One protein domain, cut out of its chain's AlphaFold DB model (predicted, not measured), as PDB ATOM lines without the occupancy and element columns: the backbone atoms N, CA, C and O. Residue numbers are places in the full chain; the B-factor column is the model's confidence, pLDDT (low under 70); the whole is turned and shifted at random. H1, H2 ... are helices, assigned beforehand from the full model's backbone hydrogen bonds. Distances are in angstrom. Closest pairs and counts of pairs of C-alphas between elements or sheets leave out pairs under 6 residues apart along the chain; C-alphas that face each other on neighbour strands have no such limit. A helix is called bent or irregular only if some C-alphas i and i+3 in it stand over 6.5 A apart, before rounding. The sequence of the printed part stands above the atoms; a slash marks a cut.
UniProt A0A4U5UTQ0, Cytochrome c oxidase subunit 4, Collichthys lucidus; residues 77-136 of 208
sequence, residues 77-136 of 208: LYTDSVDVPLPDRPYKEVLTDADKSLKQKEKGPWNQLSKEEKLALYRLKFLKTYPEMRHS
ATOM      1  N   LEU A  77      16.511  16.434 -24.287       88.19
ATOM      2  CA  LEU A  77      16.525  15.825 -22.964       88.19
ATOM      3  C   LEU A  77      16.488  16.909 -21.885       88.19
ATOM      4  O   LEU A  77      17.096  17.968 -22.020       88.19
ATOM      5  N   TYR A  78      15.792  16.623 -20.789       91.06
ATOM      6  CA  TYR A  78      15.888  17.444 -19.591       91.06
ATOM      7  C   TYR A  78      17.306  17.371 -19.001       91.06
ATOM      8  O   TYR A  78      17.790  16.278 -18.706       91.06
ATOM      9  N   THR A  79      17.946  18.518 -18.768       90.31
ATOM     10  CA  THR A  79      19.267  18.588 -18.125       90.31
ATOM     11  C   THR A  79      19.284  19.633 -17.016       90.31
ATOM     12  O   THR A  79      18.933  20.789 -17.249       90.31
ATOM     13  N   ASP A  80      19.753  19.252 -15.829       93.00
ATOM     14  CA  ASP A  80      20.093  20.191 -14.757       93.00
ATOM     15  C   ASP A  80      21.518  20.706 -14.985       93.00
ATOM     16  O   ASP A  80      22.482  20.028 -14.622       93.00
ATOM     17  N   SER A  81      21.659  21.880 -15.603       90.94
ATOM     18  CA  SER A  81      22.971  22.475 -15.850       90.94
ATOM     19  C   SER A  81      23.001  23.975 -15.566       90.94
ATOM     20  O   SER A  81      22.009  24.685 -15.706       90.94
ATOM     21  N   VAL A  82      24.154  24.464 -15.109       92.12
ATOM     22  CA  VAL A  82      24.324  25.857 -14.654       92.12
ATOM     23  C   VAL A  82      24.423  26.829 -15.835       92.12
ATOM     24  O   VAL A  82      24.010  27.980 -15.704       92.12
ATOM     25  N   ASP A  83      24.967  26.367 -16.958       93.62
ATOM     26  CA  ASP A  83      25.109  27.082 -18.232       93.62
ATOM     27  C   ASP A  83      23.791  27.177 -19.010       93.62
ATOM     28  O   ASP A  83      23.555  28.179 -19.682       93.62
ATOM     29  N   VAL A  84      22.905  26.187 -18.860       92.31
ATOM     30  CA  VAL A  84      21.567  26.170 -19.466       92.31
ATOM     31  C   VAL A  84      20.500  26.297 -18.363       92.31
ATOM     32  O   VAL A  84      19.898  25.301 -17.964       92.31
ATOM     33  N   PRO A  85      20.234  27.522 -17.851       91.62
ATOM     34  CA  PRO A  85      19.285  27.767 -16.751       91.62
ATOM     35  C   PRO A  85      17.854  27.307 -17.048       91.62
ATOM     36  O   PRO A  85      17.062  27.070 -16.134       91.62
ATOM     37  N   LEU A  86      17.490  27.274 -18.328       94.50
ATOM     38  CA  LEU A  86      16.148  26.999 -18.817       94.50
ATOM     39  C   LEU A  86      16.239  25.834 -19.809       94.50
ATOM     40  O   LEU A  86      16.518  26.077 -20.979       94.50
ATOM     41  N   PRO A  87      16.038  24.585 -19.358       92.56
ATOM     42  CA  PRO A  87      16.060  23.432 -20.243       92.56
ATOM     43  C   PRO A  87      14.855  23.454 -21.192       92.56
ATOM     44  O   PRO A  87      13.768  23.919 -20.830       92.56
ATOM     45  N   ASP A  88      15.041  22.901 -22.390       91.44
ATOM     46  CA  ASP A  88      14.028  22.873 -23.460       91.44
ATOM     47  C   ASP A  88      12.783  22.048 -23.090       91.44
ATOM     48  O   ASP A  88      11.672  22.303 -23.561       91.44
ATOM     49  N   ARG A  89      12.965  21.046 -22.225       90.06
ATOM     50  CA  ARG A  89      11.920  20.158 -21.701       90.06
ATOM     51  C   ARG A  89      11.711  20.459 -20.206       90.06
ATOM     52  O   ARG A  89      12.694  20.718 -19.518       90.06
ATOM     53  N   PRO A  90      10.479  20.407 -19.659       92.12
ATOM     54  CA  PRO A  90      10.264  20.369 -18.210       92.12
ATOM     55  C   PRO A  90      10.686  19.020 -17.607       92.12
ATOM     56  O   PRO A  90      10.633  17.995 -18.280       92.12
ATOM     57  N   TYR A  91      11.026  19.000 -16.317       91.62
ATOM     58  CA  TYR A  91      11.376  17.763 -15.612       91.62
ATOM     59  C   TYR A  91      10.236  16.731 -15.612       91.62
ATOM     60  O   TYR A  91      10.456  15.553 -15.887       91.62
ATOM     61  N   LYS A  92       9.004  17.165 -15.313       91.31
ATOM     62  CA  LYS A  92       7.811  16.310 -15.358       91.31
ATOM     63  C   LYS A  92       6.983  16.593 -16.605       91.31
ATOM     64  O   LYS A  92       6.432  17.679 -16.764       91.31
ATOM     65  N   GLU A  93       6.838  15.577 -17.446       86.00
ATOM     66  CA  GLU A  93       6.025  15.641 -18.668       86.00
ATOM     67  C   GLU A  93       4.595  15.158 -18.444       86.00
ATOM     68  O   GLU A  93       3.635  15.776 -18.903       86.00
ATOM     69  N   VAL A  94       4.448  14.049 -17.718       88.56
ATOM     70  CA  VAL A  94       3.147  13.473 -17.388       88.56
ATOM     71  C   VAL A  94       2.675  14.091 -16.078       88.56
ATOM     72  O   VAL A  94       3.196  13.791 -15.005       88.56
ATOM     73  N   LEU A  95       1.698  14.988 -16.188       90.44
ATOM     74  CA  LEU A  95       1.118  15.711 -15.060       90.44
ATOM     75  C   LEU A  95      -0.030  14.904 -14.446       90.44
ATOM     76  O   LEU A  95      -0.911  14.418 -15.162       90.44
ATOM     77  N   THR A  96      -0.048  14.807 -13.118       93.00
ATOM     78  CA  THR A  96      -1.210  14.290 -12.382       93.00
ATOM     79  C   THR A  96      -2.365  15.292 -12.428       93.00
ATOM     80  O   THR A  96      -2.172  16.457 -12.775       93.00
ATOM     81  N   ASP A  97      -3.582  14.884 -12.072       93.19
ATOM     82  CA  ASP A  97      -4.732  15.804 -12.105       93.19
ATOM     83  C   ASP A  97      -4.574  16.972 -11.119       93.19
ATOM     84  O   ASP A  97      -4.945  18.106 -11.432       93.19
ATOM     85  N   ALA A  98      -3.911  16.730  -9.984       91.44
ATOM     86  CA  ALA A  98      -3.502  17.783  -9.060       91.44
ATOM     87  C   ALA A  98      -2.520  18.763  -9.724       91.44
ATOM     88  O   ALA A  98      -2.740  19.975  -9.677       91.44
ATOM     89  N   ASP A  99      -1.495  18.260 -10.420       93.75
ATOM     90  CA  ASP A  99      -0.523  19.104 -11.124       93.75
ATOM     91  C   ASP A  99      -1.180  19.915 -12.252       93.75
ATOM     92  O   ASP A  99      -0.869  21.090 -12.436       93.75
ATOM     93  N   LYS A 100      -2.132  19.324 -12.988       94.12
ATOM     94  CA  LYS A 100      -2.919  20.034 -14.012       94.12
ATOM     95  C   LYS A 100      -3.748  21.157 -13.394       94.12
ATOM     96  O   LYS A 100      -3.777  22.258 -13.941       94.12
ATOM     97  N   SER A 101      -4.385  20.910 -12.246       93.94
ATOM     98  CA  SER A 101      -5.136  21.943 -11.521       93.94
ATOM     99  C   SER A 101      -4.225  23.092 -11.070       93.94
ATOM    100  O   SER A 101      -4.575  24.265 -11.217       93.94
ATOM    101  N   LEU A 102      -3.005  22.769 -10.628       94.69
ATOM    102  CA  LEU A 102      -1.993  23.742 -10.231       94.69
ATOM    103  C   LEU A 102      -1.473  24.550 -11.430       94.69
ATOM    104  O   LEU A 102      -1.340  25.768 -11.342       94.69
ATOM    105  N   LYS A 103      -1.268  23.903 -12.584       94.56
ATOM    106  CA  LYS A 103      -0.937  24.563 -13.857       94.56
ATOM    107  C   LYS A 103      -2.044  25.487 -14.357       94.56
ATOM    108  O   LYS A 103      -1.754  26.497 -14.993       94.56
ATOM    109  N   GLN A 104      -3.305  25.183 -14.063       94.81
ATOM    110  CA  GLN A 104      -4.405  26.088 -14.383       94.81
ATOM    111  C   GLN A 104      -4.411  27.315 -13.460       94.81
ATOM    112  O   GLN A 104      -4.619  28.426 -13.944       94.81
ATOM    113  N   LYS A 105      -4.106  27.140 -12.165       94.25
ATOM    114  CA  LYS A 105      -3.909  28.251 -11.217       94.25
ATOM    115  C   LYS A 105      -2.698  29.128 -11.566       94.25
ATOM    116  O   LYS A 105      -2.767  30.338 -11.375       94.25
ATOM    117  N   GLU A 106      -1.625  28.552 -12.120       94.31
ATOM    118  CA  GLU A 106      -0.409  29.273 -12.552       94.31
ATOM    119  C   GLU A 106      -0.698  30.390 -13.571       94.31
ATOM    120  O   GLU A 106       0.023  31.386 -13.601       94.31
ATOM    121  N   LYS A 107      -1.763  30.251 -14.377       95.06
ATOM    122  CA  LYS A 107      -2.186  31.259 -15.367       95.06
ATOM    123  C   LYS A 107      -2.785  32.525 -14.735       95.06
ATOM    124  O   LYS A 107      -2.910  33.535 -15.422       95.06
ATOM    125  N   GLY A 108      -3.203  32.461 -13.470       94.50
ATOM    126  CA  GLY A 108      -3.747  33.591 -12.716       94.50
ATOM    127  C   GLY A 108      -2.665  34.445 -12.035       94.50
ATOM    128  O   GLY A 108      -1.471  34.262 -12.270       94.50
ATOM    129  N   PRO A 109      -3.051  35.390 -11.160       95.88
ATOM    130  CA  PRO A 109      -2.101  36.236 -10.442       95.88
ATOM    131  C   PRO A 109      -1.315  35.458  -9.370       95.88
ATOM    132  O   PRO A 109      -1.881  34.865  -8.452       95.88
ATOM    133  N   TRP A 110       0.017  35.554  -9.411       96.06
ATOM    134  CA  TRP A 110       0.932  34.824  -8.511       96.06
ATOM    135  C   TRP A 110       0.904  35.275  -7.045       96.06
ATOM    136  O   TRP A 110       1.513  34.641  -6.176       96.06
ATOM    137  N   ASN A 111       0.172  36.344  -6.748       94.56
ATOM    138  CA  ASN A 111      -0.065  36.816  -5.386       94.56
ATOM    139  C   ASN A 111      -1.031  35.903  -4.614       94.56
ATOM    140  O   ASN A 111      -0.975  35.873  -3.391       94.56
ATOM    141  N   GLN A 112      -1.880  35.144  -5.316       94.25
ATOM    142  CA  GLN A 112      -2.851  34.220  -4.714       94.25
ATOM    143  C   GLN A 112      -2.278  32.814  -4.478       94.25
ATOM    144  O   GLN A 112      -2.894  32.016  -3.779       94.25
ATOM    145  N   LEU A 113      -1.104  32.513  -5.045       94.81
ATOM    146  CA  LEU A 113      -0.432  31.225  -4.882       94.81
ATOM    147  C   LEU A 113       0.320  31.158  -3.550       94.81
ATOM    148  O   LEU A 113       1.130  32.041  -3.227       94.81
ATOM    149  N   SER A 114       0.109  30.068  -2.815       96.25
ATOM    150  CA  SER A 114       0.840  29.787  -1.582       96.25
ATOM    151  C   SER A 114       2.329  29.523  -1.866       96.25
ATOM    152  O   SER A 114       2.742  29.239  -2.995       96.25
ATOM    153  N   LYS A 115       3.179  29.618  -0.836       96.94
ATOM    154  CA  LYS A 115       4.618  29.313  -0.976       96.94
ATOM    155  C   LYS A 115       4.854  27.862  -1.410       96.94
ATOM    156  O   LYS A 115       5.758  27.600  -2.199       96.94
ATOM    157  N   GLU A 116       4.026  26.944  -0.923       95.81
ATOM    158  CA  GLU A 116       4.091  25.519  -1.253       95.81
ATOM    159  C   GLU A 116       3.667  25.259  -2.698       95.81
ATOM    160  O   GLU A 116       4.343  24.522  -3.408       95.81
ATOM    161  N   GLU A 117       2.612  25.929  -3.171       95.94
ATOM    162  CA  GLU A 117       2.163  25.845  -4.563       95.94
ATOM    163  C   GLU A 117       3.238  26.365  -5.533       95.94
ATOM    164  O   GLU A 117       3.497  25.749  -6.568       95.94
ATOM    165  N   LYS A 118       3.938  27.451  -5.175       96.12
ATOM    166  CA  LYS A 118       5.088  27.964  -5.945       96.12
ATOM    167  C   LYS A 118       6.246  26.967  -5.979       96.12
ATOM    168  O   LYS A 118       6.846  26.760  -7.032       96.12
ATOM    169  N   LEU A 119       6.552  26.330  -4.849       95.44
ATOM    170  CA  LEU A 119       7.602  25.312  -4.778       95.44
ATOM    171  C   LEU A 119       7.227  24.053  -5.573       95.44
ATOM    172  O   LEU A 119       8.078  23.477  -6.249       95.44
ATOM    173  N   ALA A 120       5.956  23.650  -5.543       95.12
ATOM    174  CA  ALA A 120       5.441  22.546  -6.342       95.12
ATOM    175  C   ALA A 120       5.547  22.853  -7.843       95.12
ATOM    176  O   ALA A 120       6.071  22.029  -8.590       95.12
ATOM    177  N   LEU A 121       5.168  24.061  -8.283       95.69
ATOM    178  CA  LEU A 121       5.382  24.520  -9.662       95.69
ATOM    179  C   LEU A 121       6.863  24.495 -10.060       95.69
ATOM    180  O   LEU A 121       7.195  24.057 -11.164       95.69
ATOM    181  N   TYR A 122       7.759  24.902  -9.155       95.88
ATOM    182  CA  TYR A 122       9.200  24.813  -9.381       95.88
ATOM    183  C   TYR A 122       9.651  23.361  -9.580       95.88
ATOM    184  O   TYR A 122      10.287  23.072 -10.586       95.88
ATOM    185  N   ARG A 123       9.257  22.433  -8.694       95.50
ATOM    186  CA  ARG A 123       9.613  21.000  -8.774       95.50
ATOM    187  C   ARG A 123       8.935  20.252  -9.934       95.50
ATOM    188  O   ARG A 123       9.339  19.141 -10.270       95.50
ATOM    189  N   LEU A 124       7.897  20.832 -10.545       94.62
ATOM    190  CA  LEU A 124       7.318  20.340 -11.800       94.62
ATOM    191  C   LEU A 124       8.212  20.673 -12.999       94.62
ATOM    192  O   LEU A 124       8.379  19.840 -13.891       94.62
ATOM    193  N   LYS A 125       8.778  21.887 -13.029       94.12
ATOM    194  CA  LYS A 125       9.628  22.347 -14.132       94.12
ATOM    195  C   LYS A 125      11.085  21.911 -13.975       94.12
ATOM    196  O   LYS A 125      11.675  21.502 -14.967       94.12
ATOM    197  N   PHE A 126      11.625  21.976 -12.762       95.94
ATOM    198  CA  PHE A 126      13.026  21.717 -12.445       95.94
ATOM    199  C   PHE A 126      13.175  20.607 -11.402       95.94
ATOM    200  O   PHE A 126      12.443  20.573 -10.413       95.94
ATOM    201  N   LEU A 127      14.154  19.725 -11.584       93.06
ATOM    202  CA  LEU A 127      14.492  18.688 -10.613       93.06
ATOM    203  C   LEU A 127      15.319  19.260  -9.458       93.06
ATOM    204  O   LEU A 127      14.929  19.086  -8.299       93.06
ATOM    205  N   LYS A 128      16.428  19.946  -9.761       93.69
ATOM    206  CA  LYS A 128      17.366  20.485  -8.764       93.69
ATOM    207  C   LYS A 128      17.338  22.005  -8.692       93.69
ATOM    208  O   LYS A 128      17.146  22.693  -9.690       93.69
ATOM    209  N   THR A 129      17.594  22.534  -7.500       94.94
ATOM    210  CA  THR A 129      17.877  23.967  -7.321       94.94
ATOM    211  C   THR A 129      19.334  24.300  -7.654       94.94
ATOM    212  O   THR A 129      20.203  23.433  -7.631       94.94
ATOM    213  N   TYR A 130      19.647  25.572  -7.925       93.75
ATOM    214  CA  TYR A 130      21.031  26.009  -8.182       93.75
ATOM    215  C   TYR A 130      22.037  25.613  -7.087       93.75
ATOM    216  O   TYR A 130      23.124  25.144  -7.429       93.75
ATOM    217  N   PRO A 131      21.713  25.750  -5.787       94.06
ATOM    218  CA  PRO A 131      22.573  25.253  -4.717       94.06
ATOM    219  C   PRO A 131      22.747  23.730  -4.736       94.06
ATOM    220  O   PRO A 131      23.856  23.252  -4.530       94.06
ATOM    221  N   GLU A 132      21.683  22.970  -5.027       94.00
ATOM    222  CA  GLU A 132      21.749  21.505  -5.164       94.00
ATOM    223  C   GLU A 132      22.625  21.090  -6.361       94.00
ATOM    224  O   GLU A 132      23.371  20.121  -6.264       94.00
ATOM    225  N   MET A 133      22.581  21.834  -7.474       93.19
ATOM    226  CA  MET A 133      23.433  21.595  -8.649       93.19
ATOM    227  C   MET A 133      24.904  21.937  -8.393       93.19
ATOM    228  O   MET A 133      25.789  21.236  -8.871       93.19
ATOM    229  N   ARG A 134      25.178  23.008  -7.640       92.81
ATOM    230  CA  ARG A 134      26.545  23.449  -7.303       92.81
ATOM    231  C   ARG A 134      27.138  22.737  -6.088       92.81
ATOM    232  O   ARG A 134      28.263  23.044  -5.695       92.81
ATOM    233  N   HIS A 135      26.395  21.825  -5.472       93.50
ATOM    234  CA  HIS A 135      26.853  21.111  -4.294       93.50
ATOM    235  C   HIS A 135      28.088  20.258  -4.627       93.50
ATOM    236  O   HIS A 135      28.027  19.346  -5.449       93.50
ATOM    237  N   SER A 136      29.211  20.538  -3.965       91.25
ATOM    238  CA  SER A 136      30.459  19.791  -4.154       91.25
ATOM    239  C   SER A 136      30.395  18.425  -3.468       91.25
ATOM    240  O   SER A 136      29.981  18.323  -2.310       91.25
TER     241      SER A 136
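Overview. This is residues 77 to 136 of the 208 residues of the protein "Cytochrome c oxidase subunit 4" of Collichthys lucidus (UniProt A0A4U5UTQ0). Two helices, H1 and H2, pack crosswise on each other at one end of a slightly elongated model, and a single short helix turn, H3, sits at the other end. A long stretch with no named element, residues 77 to 96, turns back on itself near H3 and then runs past the end of H2 to the start of H1. The printed part has 60 residues, with three named helices in the order H1, H2, H3 along the chain and no named strand; its class is all helix, though under half of the residues, 25 of the 60, are in named elements. The whole is only just loose, close to compact, with a radius of gyration of the C-alphas of 12.7 A, and the C-alphas span 35 by 23 by 15 A, only just elongated.

Along the chain. The printed part begins at Leu 77, whose C-alpha is at (16.525, 15.825, -22.964). Residues 77 to 96 hold no named element. In this stretch the C-alpha of Asp 83 is at (25.109, 27.082, -18.232), and that of Thr 96, just before the first helix, is at (-1.210, 14.290, -12.382). H1 is a helix of 10 residues, Asp 97 to Glu 106, and measures 14.2 A from first to last C-alpha. It begins with C-alpha 97 at (-4.732, 15.804, -12.105) and ends with C-alpha 106 at (-0.409, 29.273, -12.552), a run mainly along y. Residues 107 to 114 lie between it and H2. H2, residues 115 to 125, is the longest helix with 11 residues and measures 15.7 A from first to last C-alpha. It runs from C-alpha 115 at (4.618, 29.313, -0.976) to C-alpha 125 at (9.628, 22.347, -14.132), with its largest change in z. After residues 126 to 129 comes H3, residues 130 to 133, a helix of 4 residues and 5.0 A from first to last C-alpha. Its last C-alpha, that of Met 133, is at (23.433, 21.595, -8.649), and residues 134 to 136 follow it to the end of the printed part.

Arrangement. H1 and H2 touch, with 4 pairs of C-alphas within 8 A. Their closest C-alphas are those of Leu 102 and Glu 117, 7.3 A apart. The centres of the two helices are 10.6 A apart. Their lines stand at 72 degrees, only just about perpendicular. H3 touches no helix. H1 and H3 are apart, and H2 and H3 are also apart, with a tight link of 4 residues between them. In H1 and H2 every pair of O of residue i and N of residue i+4 is within hydrogen-bond range; H3 is too short for such a pair, and its 1 pair of O of residue i and N of residue i+3 is within range. No helix is bent or irregular.

Size, cuts and confidence. The two C-alphas farthest apart are those of Gly 108 and Ser 136, at 37.9 A. The first and last printed C-alphas, those of Leu 77 and Ser 136, are 23.7 A apart. The C-alphas of residues 77 to 96 lie 7 to 18 A from the mean of the C-alphas. The link from H1 to H2, with 8 residues, is short, and no link between the named helices is long. The printed part has no cut, and it runs from residue 77 to residue 136 of a full chain of 208 residues. The mean pLDDT of the printed part is 93.4, and no printed residue is under 70.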